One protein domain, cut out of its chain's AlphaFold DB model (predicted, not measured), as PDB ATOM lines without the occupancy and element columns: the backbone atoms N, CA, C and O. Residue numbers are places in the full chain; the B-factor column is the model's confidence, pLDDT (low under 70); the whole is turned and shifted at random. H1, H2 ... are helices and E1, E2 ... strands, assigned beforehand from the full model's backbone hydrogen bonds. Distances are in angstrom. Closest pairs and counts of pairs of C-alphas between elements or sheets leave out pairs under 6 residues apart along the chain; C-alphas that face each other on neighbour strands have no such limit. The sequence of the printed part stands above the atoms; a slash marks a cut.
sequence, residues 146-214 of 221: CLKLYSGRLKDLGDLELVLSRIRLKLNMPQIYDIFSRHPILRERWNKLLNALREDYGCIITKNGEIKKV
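What this domain is: This is residues 146 to 214 of the 221 residues of an uncharacterized protein of Candidatus Bathyarchaeota archaeon (UniProt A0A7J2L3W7). A long helix, H4, runs through the middle; the helical hairpin H1 and H2 packs on one side of it, while H3 and the small strand hairpin E1 and E2 fold back from its two ends. The 69 printed residues, mostly helix, hold H1 H2 H3 H4 E1 E2 in order, with E1 - E2 antiparallel. The whole is compact, radius of gyration of the C-alphas 11.3 A, spanning 30 by 26 by 16 A.

Where its parts are: H1, residues 146 to 151, begins at C-alpha (-53.152, -26.067, -35.438). H2 is 154 to 166, H3 173 to 182, H4 185 to 201, 23.9 A long. E1 is 203 to 205; E2, 211 to 213, ends at C-alpha (-32.477, -33.987, -32.999).

How they stand to each other: H1 touches H2 at a shallow tilt of 28 degrees, closest C-alphas Lys 148 and Asp 156, 5.6 A. H2 touches H4 at a steep tilt of 58 degrees, closest C-alphas Glu 161 and Leu 197, 5.6 A. H3 and E1 are apart. N 204 and O 212 are 2.8 A apart. Every helix has each O i to N i+4 pair within hydrogen-bond range.

The domain as a whole: The printed part has no cut and no long link; no printed residue is under 70 in pLDDT.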
ATOM      1  N   CYS A 146     -52.043 -25.762 -34.542       94.50
ATOM      2  CA  CYS A 146     -53.152 -26.067 -35.438       94.50
ATOM      3  C   CYS A 146     -53.644 -24.828 -36.207       94.50
ATOM      4  O   CYS A 146     -53.927 -24.927 -37.399       94.50
ATOM      5  N   LEU A 147     -53.697 -23.649 -35.577       92.88
ATOM      6  CA  LEU A 147     -54.073 -22.395 -36.236       92.88
ATOM      7  C   LEU A 147     -53.043 -21.973 -37.300       92.88
ATOM      8  O   LEU A 147     -53.440 -21.537 -38.387       92.88
ATOM      9  N   LYS A 148     -51.743 -22.146 -37.027       91.00
ATOM     10  CA  LYS A 148     -50.652 -21.901 -37.987       91.00
ATOM     11  C   LYS A 148     -50.677 -22.895 -39.151       91.00
ATOM     12  O   LYS A 148     -50.587 -22.494 -40.308       91.00
ATOM     13  N   LEU A 149     -50.905 -24.179 -38.877       91.31
ATOM     14  CA  LEU A 149     -51.113 -25.178 -39.925       91.31
ATOM     15  C   LEU A 149     -52.339 -24.836 -40.772       91.31
ATOM     16  O   LEU A 149     -52.280 -24.949 -41.993       91.31
ATOM     17  N   TYR A 150     -53.440 -24.388 -40.164       88.19
ATOM     18  CA  TYR A 150     -54.676 -24.062 -40.878       88.19
ATOM     19  C   TYR A 150     -54.543 -22.824 -41.779       88.19
ATOM     20  O   TYR A 150     -55.166 -22.772 -42.843       88.19
ATOM     21  N   SER A 151     -53.720 -21.831 -41.421       81.62
ATOM     22  CA  SER A 151     -53.471 -20.689 -42.312       81.62
ATOM     23  C   SER A 151     -52.764 -21.119 -43.603       81.62
ATOM     24  O   SER A 151     -53.070 -20.570 -44.661       81.62
ATOM     25  N   GLY A 152     -51.873 -22.116 -43.525       73.62
ATOM     26  CA  GLY A 152     -51.216 -22.756 -44.670       73.62
ATOM     27  C   GLY A 152     -50.293 -21.845 -45.479       73.62
ATOM     28  O   GLY A 152     -49.903 -22.211 -46.583       73.62
ATOM     29  N   ARG A 153     -49.965 -20.650 -44.972       77.44
ATOM     30  CA  ARG A 153     -49.020 -19.742 -45.633       77.44
ATOM     31  C   ARG A 153     -47.602 -20.241 -45.385       77.44
ATOM     32  O   ARG A 153     -47.282 -20.604 -44.259       77.44
ATOM     33  N   LEU A 154     -46.731 -20.162 -46.391       73.56
ATOM     34  CA  LEU A 154     -45.325 -20.580 -46.275       73.56
ATOM     35  C   LEU A 154     -44.612 -19.938 -45.071       73.56
ATOM     36  O   LEU A 154     -43.944 -20.631 -44.316       73.56
ATOM     37  N   LYS A 155     -44.841 -18.638 -44.822       77.69
ATOM     38  CA  LYS A 155     -44.312 -17.936 -43.636       77.69
ATOM     39  C   LYS A 155     -44.743 -18.590 -42.316       77.69
ATOM     40  O   LYS A 155     -43.954 -18.646 -41.381       77.69
ATOM     41  N   ASP A 156     -45.987 -19.060 -42.227       76.12
ATOM     42  CA  ASP A 156     -46.507 -19.688 -41.009       76.12
ATOM     43  C   ASP A 156     -45.929 -21.096 -40.795       76.12
ATOM     44  O   ASP A 156     -45.742 -21.491 -39.647       76.12
ATOM     45  N   LEU A 157     -45.607 -21.824 -41.873       79.31
ATOM     46  CA  LEU A 157     -44.897 -23.107 -41.795       79.31
ATOM     47  C   LEU A 157     -43.446 -22.911 -41.334       79.31
ATOM     48  O   LEU A 157     -43.034 -23.550 -40.373       79.31
ATOM     49  N   GLY A 158     -42.726 -21.938 -41.903       80.75
ATOM     50  CA  GLY A 158     -41.363 -21.618 -41.459       80.75
ATOM     51  C   GLY A 158     -41.299 -21.123 -40.005       80.75
ATOM     52  O   GLY A 158     -40.386 -21.479 -39.262       80.75
ATOM     53  N   ASP A 159     -42.293 -20.345 -39.551       80.75
ATOM     54  CA  ASP A 159     -42.426 -19.986 -38.131       80.75
ATOM     55  C   ASP A 159     -42.592 -21.236 -37.247       80.75
ATOM     56  O   ASP A 159     -41.991 -21.296 -36.174       80.75
ATOM     57  N   LEU A 160     -43.400 -22.219 -37.670       87.19
ATOM     58  CA  LEU A 160     -43.609 -23.467 -36.927       87.19
ATOM     59  C   LEU A 160     -42.327 -24.288 -36.833       87.19
ATOM     60  O   LEU A 160     -41.973 -24.720 -35.739       87.19
ATOM     61  N   GLU A 161     -41.622 -24.481 -37.944       85.62
ATOM     62  CA  GLU A 161     -40.361 -25.230 -37.972       85.62
ATOM     63  C   GLU A 161     -39.320 -24.595 -37.048       85.62
ATOM     64  O   GLU A 161     -38.692 -25.271 -36.228       85.62
ATOM     65  N   LEU A 162     -39.182 -23.268 -37.114       84.25
ATOM     66  CA  LEU A 162     -38.233 -22.533 -36.286       84.25
ATOM     67  C   LEU A 162     -38.601 -22.579 -34.798       84.25
ATOM     68  O   LEU A 162     -37.722 -22.691 -33.945       84.25
ATOM     69  N   VAL A 163     -39.891 -22.471 -34.474       86.25
ATOM     70  CA  VAL A 163     -40.383 -22.579 -33.096       86.25
ATOM     71  C   VAL A 163     -40.131 -23.981 -32.556       86.25
ATOM     72  O   VAL A 163     -39.493 -24.131 -31.516       86.25
ATOM     73  N   LEU A 164     -40.563 -25.011 -33.277       86.94
ATOM     74  CA  LEU A 164     -40.448 -26.393 -32.824       86.94
ATOM     75  C   LEU A 164     -38.981 -26.837 -32.729       86.94
ATOM     76  O   LEU A 164     -38.612 -27.511 -31.778       86.94
ATOM     77  N   SER A 165     -38.108 -26.405 -33.639       81.56
ATOM     78  CA  SER A 165     -36.677 -26.743 -33.569       81.56
ATOM     79  C   SER A 165     -35.929 -26.088 -32.403       81.56
ATOM     80  O   SER A 165     -34.878 -26.591 -31.998       81.56
ATOM     81  N   ARG A 166     -36.423 -24.964 -31.866       80.19
ATOM     82  CA  ARG A 166     -35.699 -24.170 -30.859       80.19
ATOM     83  C   ARG A 166     -36.262 -24.282 -29.457       80.19
ATOM     84  O   ARG A 166     -35.487 -24.205 -28.501       80.19
ATOM     85  N   ILE A 167     -37.577 -24.416 -29.310       76.50
ATOM     86  CA  ILE A 167     -38.173 -24.489 -27.980       76.50
ATOM     87  C   ILE A 167     -38.242 -25.948 -27.533       76.50
ATOM     88  O   ILE A 167     -38.762 -26.813 -28.232       76.50
ATOM     89  N   ARG A 168     -37.748 -26.219 -26.323       76.88
ATOM     90  CA  ARG A 168     -37.827 -27.534 -25.671       76.88
ATOM     91  C   ARG A 168     -39.202 -27.754 -25.032       76.88
ATOM     92  O   ARG A 168     -39.299 -28.004 -23.834       76.88
ATOM     93  N   LEU A 169     -40.263 -27.604 -25.820       81.06
ATOM     94  CA  LEU A 169     -41.629 -27.872 -25.375       81.06
ATOM     95  C   LEU A 169     -41.980 -29.328 -25.658       81.06
ATOM     96  O   LEU A 169     -41.618 -29.884 -26.694       81.06
ATOM     97  N   LYS A 170     -42.707 -29.934 -24.723       88.62
ATOM     98  CA  LYS A 170     -43.334 -31.233 -24.930       88.62
ATOM     99  C   LYS A 170     -44.752 -30.999 -25.430       88.62
ATOM    100  O   LYS A 170     -45.547 -30.385 -24.728       88.62
ATOM    101  N   LEU A 171     -45.044 -31.486 -26.628       91.31
ATOM    102  CA  LEU A 171     -46.368 -31.367 -27.228       91.31
ATOM    103  C   LEU A 171     -47.330 -32.402 -26.640       91.31
ATOM    104  O   LEU A 171     -46.977 -33.571 -26.457       91.31
ATOM    105  N   ASN A 172     -48.581 -32.014 -26.428       94.25
ATOM    106  CA  ASN A 172     -49.653 -32.949 -26.120       94.25
ATOM    107  C   ASN A 172     -50.142 -33.633 -27.409       94.25
ATOM    108  O   ASN A 172     -51.140 -33.244 -28.019       94.25
ATOM    109  N   MET A 173     -49.421 -34.672 -27.841       94.06
ATOM    110  CA  MET A 173     -49.746 -35.413 -29.068       94.06
ATOM    111  C   MET A 173     -51.172 -35.984 -29.091       94.06
ATOM    112  O   MET A 173     -51.822 -35.844 -30.128       94.06
ATOM    113  N   PRO A 174     -51.708 -36.575 -27.998       94.81
ATOM    114  CA  PRO A 174     -53.113 -36.980 -27.951       94.81
ATOM    115  C   PRO A 174     -54.086 -35.849 -28.305       94.81
ATOM    116  O   PRO A 174     -54.980 -36.050 -29.124       94.81
ATOM    117  N   GLN A 175     -53.878 -34.650 -27.756       95.44
ATOM    118  CA  GLN A 175     -54.719 -33.488 -28.052       95.44
ATOM    119  C   GLN A 175     -54.563 -33.017 -29.504       95.44
ATOM    120  O   GLN A 175     -55.562 -32.736 -30.161       95.44
ATOM    121  N   ILE A 176     -53.338 -32.978 -30.039       94.50
ATOM    122  CA  ILE A 176     -53.098 -32.640 -31.453       94.50
ATOM    123  C   ILE A 176     -53.857 -33.603 -32.373       94.50
ATOM    124  O   ILE A 176     -54.553 -33.170 -33.295       94.50
ATOM    125  N   TYR A 177     -53.764 -34.908 -32.117       94.31
ATOM    126  CA  TYR A 177     -54.443 -35.911 -32.934       94.31
ATOM    127  C   TYR A 177     -55.966 -35.859 -32.799       94.31
ATOM    128  O   TYR A 177     -56.662 -36.032 -33.804       94.31
ATOM    129  N   ASP A 178     -56.487 -35.552 -31.611       95.62
ATOM    130  CA  ASP A 178     -57.914 -35.294 -31.427       95.62
ATOM    131  C   ASP A 178     -58.384 -34.096 -32.276       95.62
ATOM    132  O   ASP A 178     -59.380 -34.200 -32.999       95.62
ATOM    133  N   ILE A 179     -57.631 -32.988 -32.290       96.31
ATOM    134  CA  ILE A 179     -57.937 -31.828 -33.143       96.31
ATOM    135  C   ILE A 179     -57.905 -32.230 -34.629       96.31
ATOM    136  O   ILE A 179     -58.806 -31.869 -35.388       96.31
ATOM    137  N   PHE A 180     -56.917 -33.017 -35.063       94.94
ATOM    138  CA  PHE A 180     -56.812 -33.462 -36.460       94.94
ATOM    139  C   PHE A 180     -57.981 -34.344 -36.897       94.94
ATOM    140  O   PHE A 180     -58.399 -34.258 -38.052       94.94
ATOM    141  N   SER A 181     -58.536 -35.157 -35.994       94.81
ATOM    142  CA  SER A 181     -59.714 -35.980 -36.296       94.81
ATOM    143  C   SER A 181     -60.938 -35.127 -36.658       94.81
ATOM    144  O   SER A 181     -61.726 -35.492 -37.529       94.81
ATOM    145  N   ARG A 182     -61.051 -33.939 -36.046       94.44
ATOM    146  CA  ARG A 182     -62.127 -32.963 -36.277       94.44
ATOM    147  C   ARG A 182     -61.845 -32.032 -37.458       94.44
ATOM    148  O   ARG A 182     -62.792 -31.494 -38.036       94.44
ATOM    149  N   HIS A 183     -60.571 -31.874 -37.831       93.69
ATOM    150  CA  HIS A 183     -60.096 -31.020 -38.928       93.69
ATOM    151  C   HIS A 183     -59.090 -31.765 -39.827       93.69
ATOM    152  O   HIS A 183     -57.885 -31.497 -39.755       93.69
ATOM    153  N   PRO A 184     -59.550 -32.664 -40.720       90.94
ATOM    154  CA  PRO A 184     -58.671 -33.585 -41.450       90.94
ATOM    155  C   PRO A 184     -57.556 -32.925 -42.274       90.94
ATOM    156  O   PRO A 184     -56.468 -33.487 -42.394       90.94
ATOM    157  N   ILE A 185     -57.781 -31.706 -42.786       90.56
ATOM    158  CA  ILE A 185     -56.775 -30.930 -43.541       90.56
ATOM    159  C   ILE A 185     -55.482 -30.691 -42.746       90.56
ATOM    160  O   ILE A 185     -54.402 -30.575 -43.326       90.56
ATOM    161  N   LEU A 186     -55.567 -30.635 -41.414       93.44
ATOM    162  CA  LEU A 186     -54.404 -30.421 -40.559       93.44
ATOM    163  C   LEU A 186     -53.434 -31.597 -40.608       93.44
ATOM    164  O   LEU A 186     -52.231 -31.374 -40.527       93.44
ATOM    165  N   ARG A 187     -53.926 -32.828 -40.795       92.25
ATOM    166  CA  ARG A 187     -53.083 -34.028 -40.808       92.25
ATOM    167  C   ARG A 187     -52.115 -34.032 -41.986       92.25
ATOM    168  O   ARG A 187     -50.939 -34.335 -41.813       92.25
ATOM    169  N   GLU A 188     -52.593 -33.666 -43.172       91.12
ATOM    170  CA  GLU A 188     -51.740 -33.558 -44.360       91.12
ATOM    171  C   GLU A 188     -50.662 -32.484 -44.162       91.12
ATOM    172  O   GLU A 188     -49.482 -32.711 -44.434       91.12
ATOM    173  N   ARG A 189     -51.053 -31.317 -43.634       91.50
ATOM    174  CA  ARG A 189     -50.130 -30.201 -43.390       91.50
ATOM    175  C   ARG A 189     -49.127 -30.504 -42.283       91.50
ATOM    176  O   ARG A 189     -47.971 -30.124 -42.402       91.50
ATOM    177  N   TRP A 190     -49.550 -31.228 -41.251       93.56
ATOM    178  CA  TRP A 190     -48.675 -31.731 -40.200       93.56
ATOM    179  C   TRP A 190     -47.609 -32.670 -40.756       93.56
ATOM    180  O   TRP A 190     -46.440 -32.504 -40.443       93.56
ATOM    181  N   ASN A 191     -47.976 -33.604 -41.637       91.31
ATOM    182  CA  ASN A 191     -46.996 -34.497 -42.257       91.31
ATOM    183  C   ASN A 191     -45.964 -33.724 -43.094       91.31
ATOM    184  O   ASN A 191     -44.776 -34.024 -43.019       91.31
ATOM    185  N   LYS A 192     -46.398 -32.702 -43.846       90.50
ATOM    186  CA  LYS A 192     -45.483 -31.816 -44.587       90.50
ATOM    187  C   LYS A 192     -44.528 -31.079 -43.645       90.50
ATOM    188  O   LYS A 192     -43.331 -31.068 -43.901       90.50
ATOM    189  N   LEU A 193     -45.047 -30.539 -42.540       91.62
ATOM    190  CA  LEU A 193     -44.240 -29.894 -41.502       91.62
ATOM    191  C   LEU A 193     -43.213 -30.857 -40.892       91.62
ATOM    192  O   LEU A 193     -42.065 -30.478 -40.712       91.62
ATOM    193  N   LEU A 194     -43.609 -32.092 -40.566       91.31
ATOM    194  CA  LEU A 194     -42.699 -33.085 -39.988       91.31
ATOM    195  C   LEU A 194     -41.550 -33.437 -40.939       91.31
ATOM    196  O   LEU A 194     -40.420 -33.594 -40.484       91.31
ATOM    197  N   ASN A 195     -41.835 -33.554 -42.239       89.56
ATOM    198  CA  ASN A 195     -40.802 -33.800 -43.242       89.56
ATOM    199  C   ASN A 195     -39.833 -32.616 -43.331       89.56
ATOM    200  O   ASN A 195     -38.633 -32.826 -43.200       89.56
ATOM    201  N   ALA A 196     -40.347 -31.386 -43.437       88.00
ATOM    202  CA  ALA A 196     -39.517 -30.181 -43.477       88.00
ATOM    203  C   ALA A 196     -38.672 -30.016 -42.201       88.00
ATOM    204  O   ALA A 196     -37.469 -29.799 -42.264       88.00
ATOM    205  N   LEU A 197     -39.258 -30.231 -41.017       88.56
ATOM    206  CA  LEU A 197     -38.541 -30.168 -39.740       88.56
ATOM    207  C   LEU A 197     -37.380 -31.180 -39.670       88.56
ATOM    208  O   LEU A 197     -36.332 -30.890 -39.084       88.56
ATOM    209  N   ARG A 198     -37.558 -32.359 -40.275       89.44
ATOM    210  CA  ARG A 198     -36.516 -33.382 -40.370       89.44
ATOM    211  C   ARG A 198     -35.434 -32.998 -41.378       89.44
ATOM    212  O   ARG A 198     -34.264 -33.148 -41.052       89.44
ATOM    213  N   GLU A 199     -35.817 -32.547 -42.566       88.38
ATOM    214  CA  GLU A 199     -34.898 -32.214 -43.662       88.38
ATOM    215  C   GLU A 199     -34.076 -30.953 -43.358       88.38
ATOM    216  O   GLU A 199     -32.853 -30.979 -43.473       88.38
ATOM    217  N   ASP A 200     -34.724 -29.890 -42.880       87.62
ATOM    218  CA  ASP A 200     -34.105 -28.568 -42.735       87.62
ATOM    219  C   ASP A 200     -33.402 -28.375 -41.383       87.62
ATOM    220  O   ASP A 200     -32.427 -27.629 -41.277       87.62
ATOM    221  N   TYR A 201     -33.892 -29.037 -40.327       85.12
ATOM    222  CA  TYR A 201     -33.396 -28.844 -38.957       85.12
ATOM    223  C   TYR A 201     -32.870 -30.122 -38.301       85.12
ATOM    224  O   TYR A 201     -32.374 -30.063 -37.171       85.12
ATOM    225  N   GLY A 202     -32.975 -31.274 -38.974       88.75
ATOM    226  CA  GLY A 202     -32.592 -32.561 -38.397       88.75
ATOM    227  C   GLY A 202     -33.403 -32.898 -37.148       88.75
ATOM    228  O   GLY A 202     -32.882 -33.549 -36.249       88.75
ATOM    229  N   CYS A 203     -34.644 -32.415 -37.037       89.12
ATOM    230  CA  CYS A 203     -35.480 -32.580 -35.850       89.12
ATOM    231  C   CYS A 203     -36.662 -33.514 -36.128       89.12
ATOM    232  O   CYS A 203     -37.287 -33.470 -37.184       89.12
ATOM    233  N   ILE A 204     -37.012 -34.336 -35.142       90.62
ATOM    234  CA  ILE A 204     -38.206 -35.183 -35.156       90.62
ATOM    235  C   ILE A 204     -39.065 -34.916 -33.929       90.62
ATOM    236  O   ILE A 204     -38.566 -34.564 -32.860       90.62
ATOM    237  N   ILE A 205     -40.366 -35.142 -34.079       90.25
ATOM    238  CA  ILE A 205     -41.328 -35.122 -32.979       90.25
ATOM    239  C   ILE A 205     -41.681 -36.570 -32.661       90.25
ATOM    240  O   ILE A 205     -42.222 -37.292 -33.502       90.25
ATOM    241  N   THR A 206     -41.339 -37.021 -31.458       89.44
ATOM    242  CA  THR A 206     -41.634 -38.388 -31.019       89.44
ATOM    243  C   THR A 206     -43.132 -38.575 -30.775       89.44
ATOM    244  O   THR A 206     -43.881 -37.615 -30.586       89.44
ATOM    245  N   LYS A 207     -43.584 -39.832 -30.684       86.00
ATOM    246  CA  LYS A 207     -44.977 -40.156 -30.317       86.00
ATOM    247  C   LYS A 207     -45.404 -39.557 -28.969       86.00
ATOM    248  O   LYS A 207     -46.581 -39.283 -28.775       86.00
ATOM    249  N   ASN A 208     -44.445 -39.324 -28.070       87.62
ATOM    250  CA  ASN A 208     -44.675 -38.735 -26.751       87.62
ATOM    251  C   ASN A 208     -44.612 -37.196 -26.763       87.62
ATOM    252  O   ASN A 208     -44.657 -36.584 -25.698       87.62
ATOM    253  N   GLY A 209     -44.473 -36.578 -27.942       88.31
ATOM    254  CA  GLY A 209     -44.459 -35.125 -28.127       88.31
ATOM    255  C   GLY A 209     -43.130 -34.446 -27.837       88.31
ATOM    256  O   GLY A 209     -43.062 -33.222 -27.829       88.31
ATOM    257  N   GLU A 210     -42.072 -35.217 -27.593       90.12
ATOM    258  CA  GLU A 210     -40.724 -34.675 -27.412       90.12
ATOM    259  C   GLU A 210     -40.121 -34.323 -28.768       90.12
ATOM    260  O   GLU A 210     -40.143 -35.157 -29.677       90.12
ATOM    261  N   ILE A 211     -39.545 -33.127 -28.878       88.81
ATOM    262  CA  ILE A 211     -38.788 -32.707 -30.055       88.81
ATOM    263  C   ILE A 211     -37.316 -33.039 -29.812       88.81
ATOM    264  O   ILE A 211     -36.722 -32.580 -28.833       88.81
ATOM    265  N   LYS A 212     -36.734 -33.867 -30.678       88.25
ATOM    266  CA  LYS A 212     -35.343 -34.325 -30.570       88.25
ATOM    267  C   LYS A 212     -34.624 -34.107 -31.886       88.25
ATOM    268  O   LYS A 212     -35.236 -34.233 -32.945       88.25
ATOM    269  N   LYS A 213     -33.321 -33.833 -31.818       85.75
ATOM    270  CA  LYS A 213     -32.477 -33.987 -32.999       85.75
ATOM    271  C   LYS A 213     -32.417 -35.464 -33.357       85.75
ATOM    272  O   LYS A 213     -32.355 -36.311 -32.468       85.75
ATOM    273  N   VAL A 214     -32.472 -35.756 -34.647       81.94
ATOM    274  CA  VAL A 214     -32.091 -37.059 -35.169       81.94
ATOM    275  C   VAL A 214     -30.626 -37.219 -34.791       81.94
ATOM    276  O   VAL A 214     -29.780 -36.458 -35.253       81.94
TER     277      VAL A 214